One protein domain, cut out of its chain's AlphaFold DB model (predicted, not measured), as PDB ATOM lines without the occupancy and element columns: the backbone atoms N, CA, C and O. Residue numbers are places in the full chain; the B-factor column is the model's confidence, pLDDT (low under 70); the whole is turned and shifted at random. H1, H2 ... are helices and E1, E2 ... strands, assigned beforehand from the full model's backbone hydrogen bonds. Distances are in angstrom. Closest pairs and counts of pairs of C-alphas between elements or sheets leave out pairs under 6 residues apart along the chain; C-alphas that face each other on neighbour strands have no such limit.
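AT A GLANCE: This is residues 42 to 105 of the 105 residues of an uncharacterized protein of Deltaproteobacteria bacterium RIFOXYB2_FULL_66_7 (UniProt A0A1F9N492). The chain is wound in stacked turns, a small solenoid made by residues 42 to 80, with one helix, H1, as an arm. H1 packs on the end of the coil near E2 with its residues 87 to 93 and then sticks out, residues 94 to 105 standing free. The printed part has 64 residues, with two named strands and one named helix in the order E1, E2, H1; the long E1 coils through most of the solenoid, and the two strands form a parallel sheet. The class is mixed, helices and strands; the whole is compact, with a radius of gyration of the C-alphas of 11.3 A and spans of 33 by 23 by 16 A.

HOW THE PARTS SIT: Residues 43 to 44 pair in parallel with residues 54 to 55 of E1, which runs from 48 to 75 and bends by 171 degrees at residue 62. A tight link of 2 residues leads to E2, residues 78 to 80. E1 and E2 are parallel neighbours, with N 69 and O 78 at 2.9 A and N 80 and O 69 at 2.8 A, within hydrogen-bond range. H1 is residues 87 to 104; its closest C-alphas to E2 are those of Ala 89 and Phe 78, 5.2 A apart, and to E1 those of Ala 89 and Tyr 68, 5.9 A apart. In H1 every O i to N i+4 pair is within hydrogen-bond range.

IN THESE COORDINATES: E1 begins with C-alpha 48 at (243.168, 241.061, 197.836) and spans 15.2 A from first to last C-alpha over 28 residues. E2 spans 7.1 A. H1 spans 26.0 A and ends with C-alpha 104 at (229.608, 255.783, 202.651).

THE WHOLE: The C-alphas of Ala 75 and Asn 105 are the two farthest apart, at 34.5 A. The printed part has no cut, and the link from E2 to H1 is short, 6 residues. Mean pLDDT of the printed part is 77.1; residues 42 to 52, 54, 100 to 101, 103 and 105 are under 70.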
ATOM      1  N   PHE A  42     254.251 245.267 191.318       36.91
ATOM      2  CA  PHE A  42     253.904 244.187 192.264       36.91
ATOM      3  C   PHE A  42     253.234 244.590 193.589       36.91
ATOM      4  O   PHE A  42     253.873 244.973 194.565       36.91
ATOM      5  N   ALA A  43     251.925 244.334 193.649       41.78
ATOM      6  CA  ALA A  43     251.184 244.081 194.879       41.78
ATOM      7  C   ALA A  43     250.885 242.575 194.979       41.78
ATOM      8  O   ALA A  43     250.034 242.067 194.247       41.78
ATOM      9  N   GLY A  44     251.591 241.864 195.862       38.94
ATOM     10  CA  GLY A  44     251.313 240.462 196.180       38.94
ATOM     11  C   GLY A  44     250.541 240.347 197.490       38.94
ATOM     12  O   GLY A  44     251.048 240.757 198.534       38.94
ATOM     13  N   ALA A  45     249.329 239.796 197.446       44.78
ATOM     14  CA  ALA A  45     248.489 239.614 198.627       44.78
ATOM     15  C   ALA A  45     247.821 238.236 198.620       44.78
ATOM     16  O   ALA A  45     247.358 237.769 197.588       44.78
ATOM     17  N   LEU A  46     247.702 237.596 199.785       42.22
ATOM     18  CA  LEU A  46     247.033 236.290 199.890       42.22
ATOM     19  C   LEU A  46     245.517 236.368 199.626       42.22
ATOM     20  O   LEU A  46     244.926 235.379 199.207       42.22
ATOM     21  N   VAL A  47     244.891 237.533 199.848       56.44
ATOM     22  CA  VAL A  47     243.428 237.707 199.769       56.44
ATOM     23  C   VAL A  47     243.020 238.740 198.713       56.44
ATOM     24  O   VAL A  47     242.305 238.384 197.782       56.44
ATOM     25  N   VAL A  48     243.487 239.994 198.811       60.50
ATOM     26  CA  VAL A  48     243.168 241.061 197.836       60.50
ATOM     27  C   VAL A  48     244.408 241.883 197.481       60.50
ATOM     28  O   VAL A  48     244.956 242.565 198.345       60.50
ATOM     29  N   GLY A  49     244.844 241.842 196.219       64.31
ATOM     30  CA  GLY A  49     245.960 242.643 195.697       64.31
ATOM     31  C   GLY A  49     245.478 243.830 194.856       64.31
ATOM     32  O   GLY A  49     244.616 243.662 193.997       64.31
ATOM     33  N   VAL A  50     246.033 245.031 195.050       65.12
ATOM     34  CA  VAL A  50     245.670 246.219 194.249       65.12
ATOM     35  C   VAL A  50     246.919 246.974 193.793       65.12
ATOM     36  O   VAL A  50     247.710 247.414 194.624       65.12
ATOM     37  N   GLY A  51     247.109 247.152 192.482       65.75
ATOM     38  CA  GLY A  51     248.278 247.857 191.933       65.75
ATOM     39  C   GLY A  51     248.462 247.699 190.421       65.75
ATOM     40  O   GLY A  51     247.658 247.056 189.760       65.75
ATOM     41  N   GLN A  52     249.522 248.283 189.844       64.12
ATOM     42  CA  GLN A  52     249.776 248.178 188.395       64.12
ATOM     43  C   GLN A  52     249.940 246.721 187.935       64.12
ATOM     44  O   GLN A  52     249.317 246.314 186.956       64.12
ATOM     45  N   ILE A  53     250.717 245.935 188.685       71.25
ATOM     46  CA  ILE A  53     250.753 244.472 188.597       71.25
ATOM     47  C   ILE A  53     250.277 243.938 189.947       71.25
ATOM     48  O   ILE A  53     250.894 244.259 190.965       71.25
ATOM     49  N   ALA A  54     249.187 243.173 189.969       68.62
ATOM     50  CA  ALA A  54     248.551 242.707 191.202       68.62
ATOM     51  C   ALA A  54     248.275 241.198 191.175       68.62
ATOM     52  O   ALA A  54     247.805 240.663 190.167       68.62
ATOM     53  N   THR A  55     248.546 240.514 192.289       73.19
ATOM     54  CA  THR A  55     248.328 239.069 192.440       73.19
ATOM     55  C   THR A  55     247.639 238.729 193.761       73.19
ATOM     56  O   THR A  55     247.823 239.425 194.764       73.19
ATOM     57  N   GLY A  56     246.833 237.662 193.761       72.25
ATOM     58  CA  GLY A  56     246.143 237.166 194.957       72.25
ATOM     59  C   GLY A  56     244.910 236.318 194.659       72.25
ATOM     60  O   GLY A  56     244.687 235.925 193.516       72.25
ATOM     61  N   TYR A  57     244.082 236.043 195.670       71.81
ATOM     62  CA  TYR A  57     242.773 235.421 195.436       71.81
ATOM     63  C   TYR A  57     241.865 236.357 194.628       71.81
ATOM     64  O   TYR A  57     241.357 235.969 193.580       71.81
ATOM     65  N   ALA A  58     241.755 237.619 195.044       76.06
ATOM     66  CA  ALA A  58     241.216 238.699 194.231       76.06
ATOM     67  C   ALA A  58     242.315 239.716 193.879       76.06
ATOM     68  O   ALA A  58     243.164 240.023 194.717       76.06
ATOM     69  N   ALA A  59     242.300 240.275 192.668       77.25
ATOM     70  CA  ALA A  59     243.222 241.342 192.283       77.25
ATOM     71  C   ALA A  59     242.572 242.419 191.410       77.25
ATOM     72  O   ALA A  59     241.770 242.111 190.529       77.25
ATOM     73  N   ILE A  60     242.965 243.678 191.626       79.56
ATOM     74  CA  ILE A  60     242.542 244.838 190.833       79.56
ATOM     75  C   ILE A  60     243.786 245.573 190.315       79.56
ATOM     76  O   ILE A  60     244.616 246.019 191.110       79.56
ATOM     77  N   GLY A  61     243.937 245.724 188.997       79.62
ATOM     78  CA  GLY A  61     245.161 246.307 188.440       79.62
ATOM     79  C   GLY A  61     245.175 246.560 186.937       79.62
ATOM     80  O   GLY A  61     244.166 246.419 186.255       79.62
ATOM     81  N   GLN A  62     246.332 246.944 186.391       77.44
ATOM     82  CA  GLN A  62     246.506 247.004 184.930       77.44
ATOM     83  C   GLN A  62     246.786 245.601 184.380       77.44
ATOM     84  O   GLN A  62     246.135 245.175 183.424       77.44
ATOM     85  N   VAL A  63     247.687 244.874 185.047       81.56
ATOM     86  CA  VAL A  63     247.958 243.447 184.856       81.56
ATOM     87  C   VAL A  63     247.573 242.701 186.135       81.56
ATOM     88  O   VAL A  63     248.063 243.035 187.213       81.56
ATOM     89  N   VAL A  64     246.708 241.691 186.028       82.62
ATOM     90  CA  VAL A  64     246.268 240.877 187.178       82.62
ATOM     91  C   VAL A  64     246.573 239.392 186.994       82.62
ATOM     92  O   VAL A  64     246.352 238.839 185.920       82.62
ATOM     93  N   LEU A  65     247.062 238.732 188.046       84.69
ATOM     94  CA  LEU A  65     247.224 237.275 188.084       84.69
ATOM     95  C   LEU A  65     246.594 236.730 189.371       84.69
ATOM     96  O   LEU A  65     247.196 236.790 190.444       84.69
ATOM     97  N   ALA A  66     245.332 236.311 189.269       85.56
ATOM     98  CA  ALA A  66     244.460 236.055 190.417       85.56
ATOM     99  C   ALA A  66     243.305 235.101 190.093       85.56
ATOM    100  O   ALA A  66     242.977 234.900 188.928       85.56
ATOM    101  N   TYR A  67     242.649 234.554 191.119       84.75
ATOM    102  CA  TYR A  67     241.454 233.718 190.934       84.75
ATOM    103  C   TYR A  67     240.250 234.558 190.460       84.75
ATOM    104  O   TYR A  67     239.615 234.206 189.469       84.75
ATOM    105  N   TYR A  68     240.033 235.724 191.087       84.50
ATOM    106  CA  TYR A  68     239.160 236.810 190.625       84.50
ATOM    107  C   TYR A  68     239.996 238.031 190.208       84.50
ATOM    108  O   TYR A  68     240.546 238.730 191.058       84.50
ATOM    109  N   GLY A  69     240.101 238.325 188.913       89.00
ATOM    110  CA  GLY A  69     240.898 239.452 188.403       89.00
ATOM    111  C   GLY A  69     240.061 240.553 187.750       89.00
ATOM    112  O   GLY A  69     239.310 240.275 186.821       89.00
ATOM    113  N   LEU A  70     240.242 241.810 188.163       85.75
ATOM    114  CA  LEU A  70     239.723 243.007 187.491       85.75
ATOM    115  C   LEU A  70     240.889 243.823 186.926       85.75
ATOM    116  O   LEU A  70     241.700 244.352 187.685       85.75
ATOM    117  N   GLY A  71     240.984 243.973 185.605       88.31
ATOM    118  CA  GLY A  71     242.066 244.773 185.033       88.31
ATOM    119  C   GLY A  71     242.010 244.988 183.532       88.31
ATOM    120  O   GLY A  71     240.992 244.747 182.896       88.31
ATOM    121  N   GLN A  72     243.102 245.463 182.931       83.00
ATOM    122  CA  GLN A  72     243.161 245.621 181.471       83.00
ATOM    123  C   GLN A  72     243.538 244.298 180.798       83.00
ATOM    124  O   GLN A  72     242.895 243.874 179.835       83.00
ATOM    125  N   ILE A  73     244.551 243.634 181.358       84.44
ATOM    126  CA  ILE A  73     245.062 242.322 180.965       84.44
ATOM    127  C   ILE A  73     245.088 241.453 182.225       84.44
ATOM    128  O   ILE A  73     245.443 241.933 183.300       84.44
ATOM    129  N   GLY A  74     244.727 240.176 182.116       88.38
ATOM    130  CA  GLY A  74     244.768 239.284 183.266       88.38
ATOM    131  C   GLY A  74     244.850 237.807 182.915       88.38
ATOM    132  O   GLY A  74     244.453 237.401 181.823       88.38
ATOM    133  N   ALA A  75     245.357 237.027 183.864       89.44
ATOM    134  CA  ALA A  75     245.356 235.569 183.865       89.44
ATOM    135  C   ALA A  75     244.698 235.080 185.164       89.44
ATOM    136  O   ALA A  75     245.018 235.575 186.245       89.44
ATOM    137  N   GLY A  76     243.746 234.156 185.060       90.19
ATOM    138  CA  GLY A  76     242.879 233.807 186.178       90.19
ATOM    139  C   GLY A  76     241.689 232.951 185.776       90.19
ATOM    140  O   GLY A  76     241.374 232.836 184.587       90.19
ATOM    141  N   GLU A  77     241.027 232.368 186.774       93.50
ATOM    142  CA  GLU A  77     239.840 231.538 186.560       93.50
ATOM    143  C   GLU A  77     238.639 232.406 186.184       93.50
ATOM    144  O   GLU A  77     238.053 232.187 185.125       93.50
ATOM    145  N   PHE A  78     238.377 233.468 186.955       95.00
ATOM    146  CA  PHE A  78     237.339 234.463 186.698       95.00
ATOM    147  C   PHE A  78     237.959 235.849 186.479       95.00
ATOM    148  O   PHE A  78     238.607 236.426 187.354       95.00
ATOM    149  N   LEU A  79     237.752 236.409 185.293       93.56
ATOM    150  CA  LEU A  79     238.365 237.642 184.824       93.56
ATOM    151  C   LEU A  79     237.326 238.640 184.310       93.56
ATOM    152  O   LEU A  79     236.516 238.359 183.427       93.56
ATOM    153  N   TRP A  80     237.441 239.872 184.794       91.50
ATOM    154  CA  TRP A  80     236.849 241.061 184.204       91.50
ATOM    155  C   TRP A  80     237.972 241.915 183.608       91.50
ATOM    156  O   TRP A  80     238.659 242.677 184.286       91.50
ATOM    157  N   THR A  81     238.164 241.759 182.303       92.19
ATOM    158  CA  THR A  81     239.183 242.433 181.494       92.19
ATOM    159  C   THR A  81     238.590 243.039 180.224       92.19
ATOM    160  O   THR A  81     237.406 242.868 179.933       92.19
ATOM    161  N   MET A  82     239.420 243.715 179.425       88.06
ATOM    162  CA  MET A  82     239.003 244.282 178.135       88.06
ATOM    163  C   MET A  82     238.651 243.222 177.076       88.06
ATOM    164  O   MET A  82     237.988 243.549 176.097       88.06
ATOM    165  N   LYS A  83     239.108 241.968 177.241       88.25
ATOM    166  CA  LYS A  83     238.907 240.868 176.273       88.25
ATOM    167  C   LYS A  83     238.014 239.736 176.787       88.25
ATOM    168  O   LYS A  83     237.344 239.091 175.991       88.25
ATOM    169  N   ARG A  84     238.024 239.484 178.098       88.50
ATOM    170  CA  ARG A  84     237.251 238.432 178.777       88.50
ATOM    171  C   ARG A  84     236.509 239.047 179.953       88.50
ATOM    172  O   ARG A  84     237.125 239.784 180.718       88.50
ATOM    173  N   ARG A  85     235.213 238.766 180.080       91.81
ATOM    174  CA  ARG A  85     234.344 239.337 181.112       91.81
ATOM    175  C   ARG A  85     233.379 238.274 181.627       91.81
ATOM    176  O   ARG A  85     232.240 238.203 181.175       91.81
ATOM    177  N   ASP A  86     233.872 237.439 182.532       95.38
ATOM    178  CA  ASP A  86     233.085 236.361 183.135       95.38
ATOM    179  C   ASP A  86     232.014 236.935 184.076       95.38
ATOM    180  O   ASP A  86     232.228 237.958 184.740       95.38
ATOM    181  N   ALA A  87     230.843 236.296 184.124       94.75
ATOM    182  CA  ALA A  87     229.696 236.803 184.876       94.75
ATOM    183  C   ALA A  87     229.977 236.819 186.386       94.75
ATOM    184  O   ALA A  87     229.628 237.776 187.078       94.75
ATOM    185  N   GLU A  88     230.677 235.797 186.865       93.81
ATOM    186  CA  GLU A  88     231.116 235.590 188.240       93.81
ATOM    187  C   GLU A  88     232.057 236.714 188.688       93.81
ATOM    188  O   GLU A  88     231.831 237.330 189.728       93.81
ATOM    189  N   ALA A  89     233.056 237.065 187.866       90.44
ATOM    190  CA  ALA A  89     233.954 238.187 188.147       90.44
ATOM    191  C   ALA A  89     233.191 239.518 188.211       90.44
ATOM    192  O   ALA A  89     233.415 240.324 189.117       90.44
ATOM    193  N   VAL A  90     232.261 239.755 187.279       91.31
ATOM    194  CA  VAL A  90     231.442 240.977 187.285       91.31
ATOM    195  C   VAL A  90     230.574 241.063 188.542       91.31
ATOM    196  O   VAL A  90     230.565 242.107 189.193       91.31
ATOM    197  N   GLN A  91     229.881 239.985 188.914       92.00
ATOM    198  CA  GLN A  91     229.047 239.950 190.119       92.00
ATOM    199  C   GLN A  91     229.880 240.144 191.391       92.00
ATOM    200  O   GLN A  91     229.505 240.950 192.244       92.00
ATOM    201  N   PHE A  92     231.034 239.480 191.486       85.94
ATOM    202  CA  PHE A  92     231.967 239.601 192.605       85.94
ATOM    203  C   PHE A  92     232.388 241.059 192.843       85.94
ATOM    204  O   PHE A  92     232.110 241.612 193.910       85.94
ATOM    205  N   PHE A  93     232.953 241.735 191.838       84.81
ATOM    206  CA  PHE A  93     233.402 243.125 191.997       84.81
ATOM    207  C   PHE A  93     232.244 244.136 192.130       84.81
ATOM    208  O   PHE A  93     232.399 245.155 192.809       84.81
ATOM    209  N   LEU A  94     231.061 243.865 191.559       85.81
ATOM    210  CA  LEU A  94     229.869 244.692 191.800       85.81
ATOM    211  C   LEU A  94     229.320 244.534 193.227       85.81
ATOM    212  O   LEU A  94     228.865 245.523 193.803       85.81
ATOM    213  N   SER A  95     229.391 243.336 193.818       81.00
ATOM    214  CA  SER A  95     228.993 243.117 195.217       81.00
ATOM    215  C   SER A  95     229.831 243.975 196.169       81.00
ATOM    216  O   SER A  95     229.270 244.695 196.994       81.00
ATOM    217  N   TRP A  96     231.152 244.019 195.957       76.19
ATOM    218  CA  TRP A  96     232.079 244.858 196.717       76.19
ATOM    219  C   TRP A  96     231.733 246.344 196.607       76.19
ATOM    220  O   TRP A  96     231.702 247.055 197.609       76.19
ATOM    221  N   TRP A  97     231.428 246.819 195.396       73.75
ATOM    222  CA  TRP A  97     231.028 248.208 195.169       73.75
ATOM    223  C   TRP A  97     229.721 248.571 195.884       73.75
ATOM    224  O   TRP A  97     229.594 249.669 196.425       73.75
ATOM    225  N   ASN A  98     228.763 247.644 195.939       73.94
ATOM    226  CA  ASN A  98     227.514 247.842 196.670       73.94
ATOM    227  C   ASN A  98     227.739 247.873 198.191       73.94
ATOM    228  O   ASN A  98     227.184 248.748 198.854       73.94
ATOM    229  N   SER A  99     228.598 247.006 198.737       73.38
ATOM    230  CA  SER A  99     228.993 247.059 200.154       73.38
ATOM    231  C   SER A  99     229.719 248.363 200.505       73.38
ATOM    232  O   SER A  99     229.406 248.979 201.517       73.38
ATOM    233  N   LEU A 100     230.632 248.840 199.651       66.69
ATOM    234  CA  LEU A 100     231.312 250.127 199.853       66.69
ATOM    235  C   LEU A 100     230.330 251.306 199.834       66.69
ATOM    236  O   LEU A 100     230.417 252.185 200.686       66.69
ATOM    237  N   LYS A 101     229.351 251.310 198.919       60.09
ATOM    238  CA  LYS A 101     228.281 252.323 198.891       60.09
ATOM    239  C   LYS A 101     227.443 252.352 200.171       60.09
ATOM    240  O   LYS A 101     227.057 253.432 200.597       60.09
ATOM    241  N   GLN A 102     227.168 251.194 200.774       70.50
ATOM    242  CA  GLN A 102     226.421 251.097 202.036       70.50
ATOM    243  C   GLN A 102     227.208 251.590 203.260       70.50
ATOM    244  O   GLN A 102     226.601 251.824 204.294       70.50
ATOM    245  N   LEU A 103     228.534 251.732 203.160       68.81
ATOM    246  CA  LEU A 103     229.394 252.252 204.233       68.81
ATOM    247  C   LEU A 103     229.679 253.760 204.111       68.81
ATOM    248  O   LEU A 103     230.245 254.347 205.028       68.81
ATOM    249  N   ILE A 104     229.355 254.363 202.962       72.69
ATOM    250  CA  ILE A 104     229.608 255.783 202.651       72.69
ATOM    251  C   ILE A 104     228.330 256.635 202.800       72.69
ATOM    252  O   ILE A 104     228.432 257.850 202.964       72.69
ATOM    253  N   ASN A 105     227.154 255.999 202.755       51.81
ATOM    254  CA  ASN A 105     225.834 256.601 202.981       51.81
ATOM    255  C   ASN A 105     225.346 256.369 204.418       51.81
ATOM    256  O   ASN A 105     224.642 257.270 204.920       51.81
TER     257      ASN A 105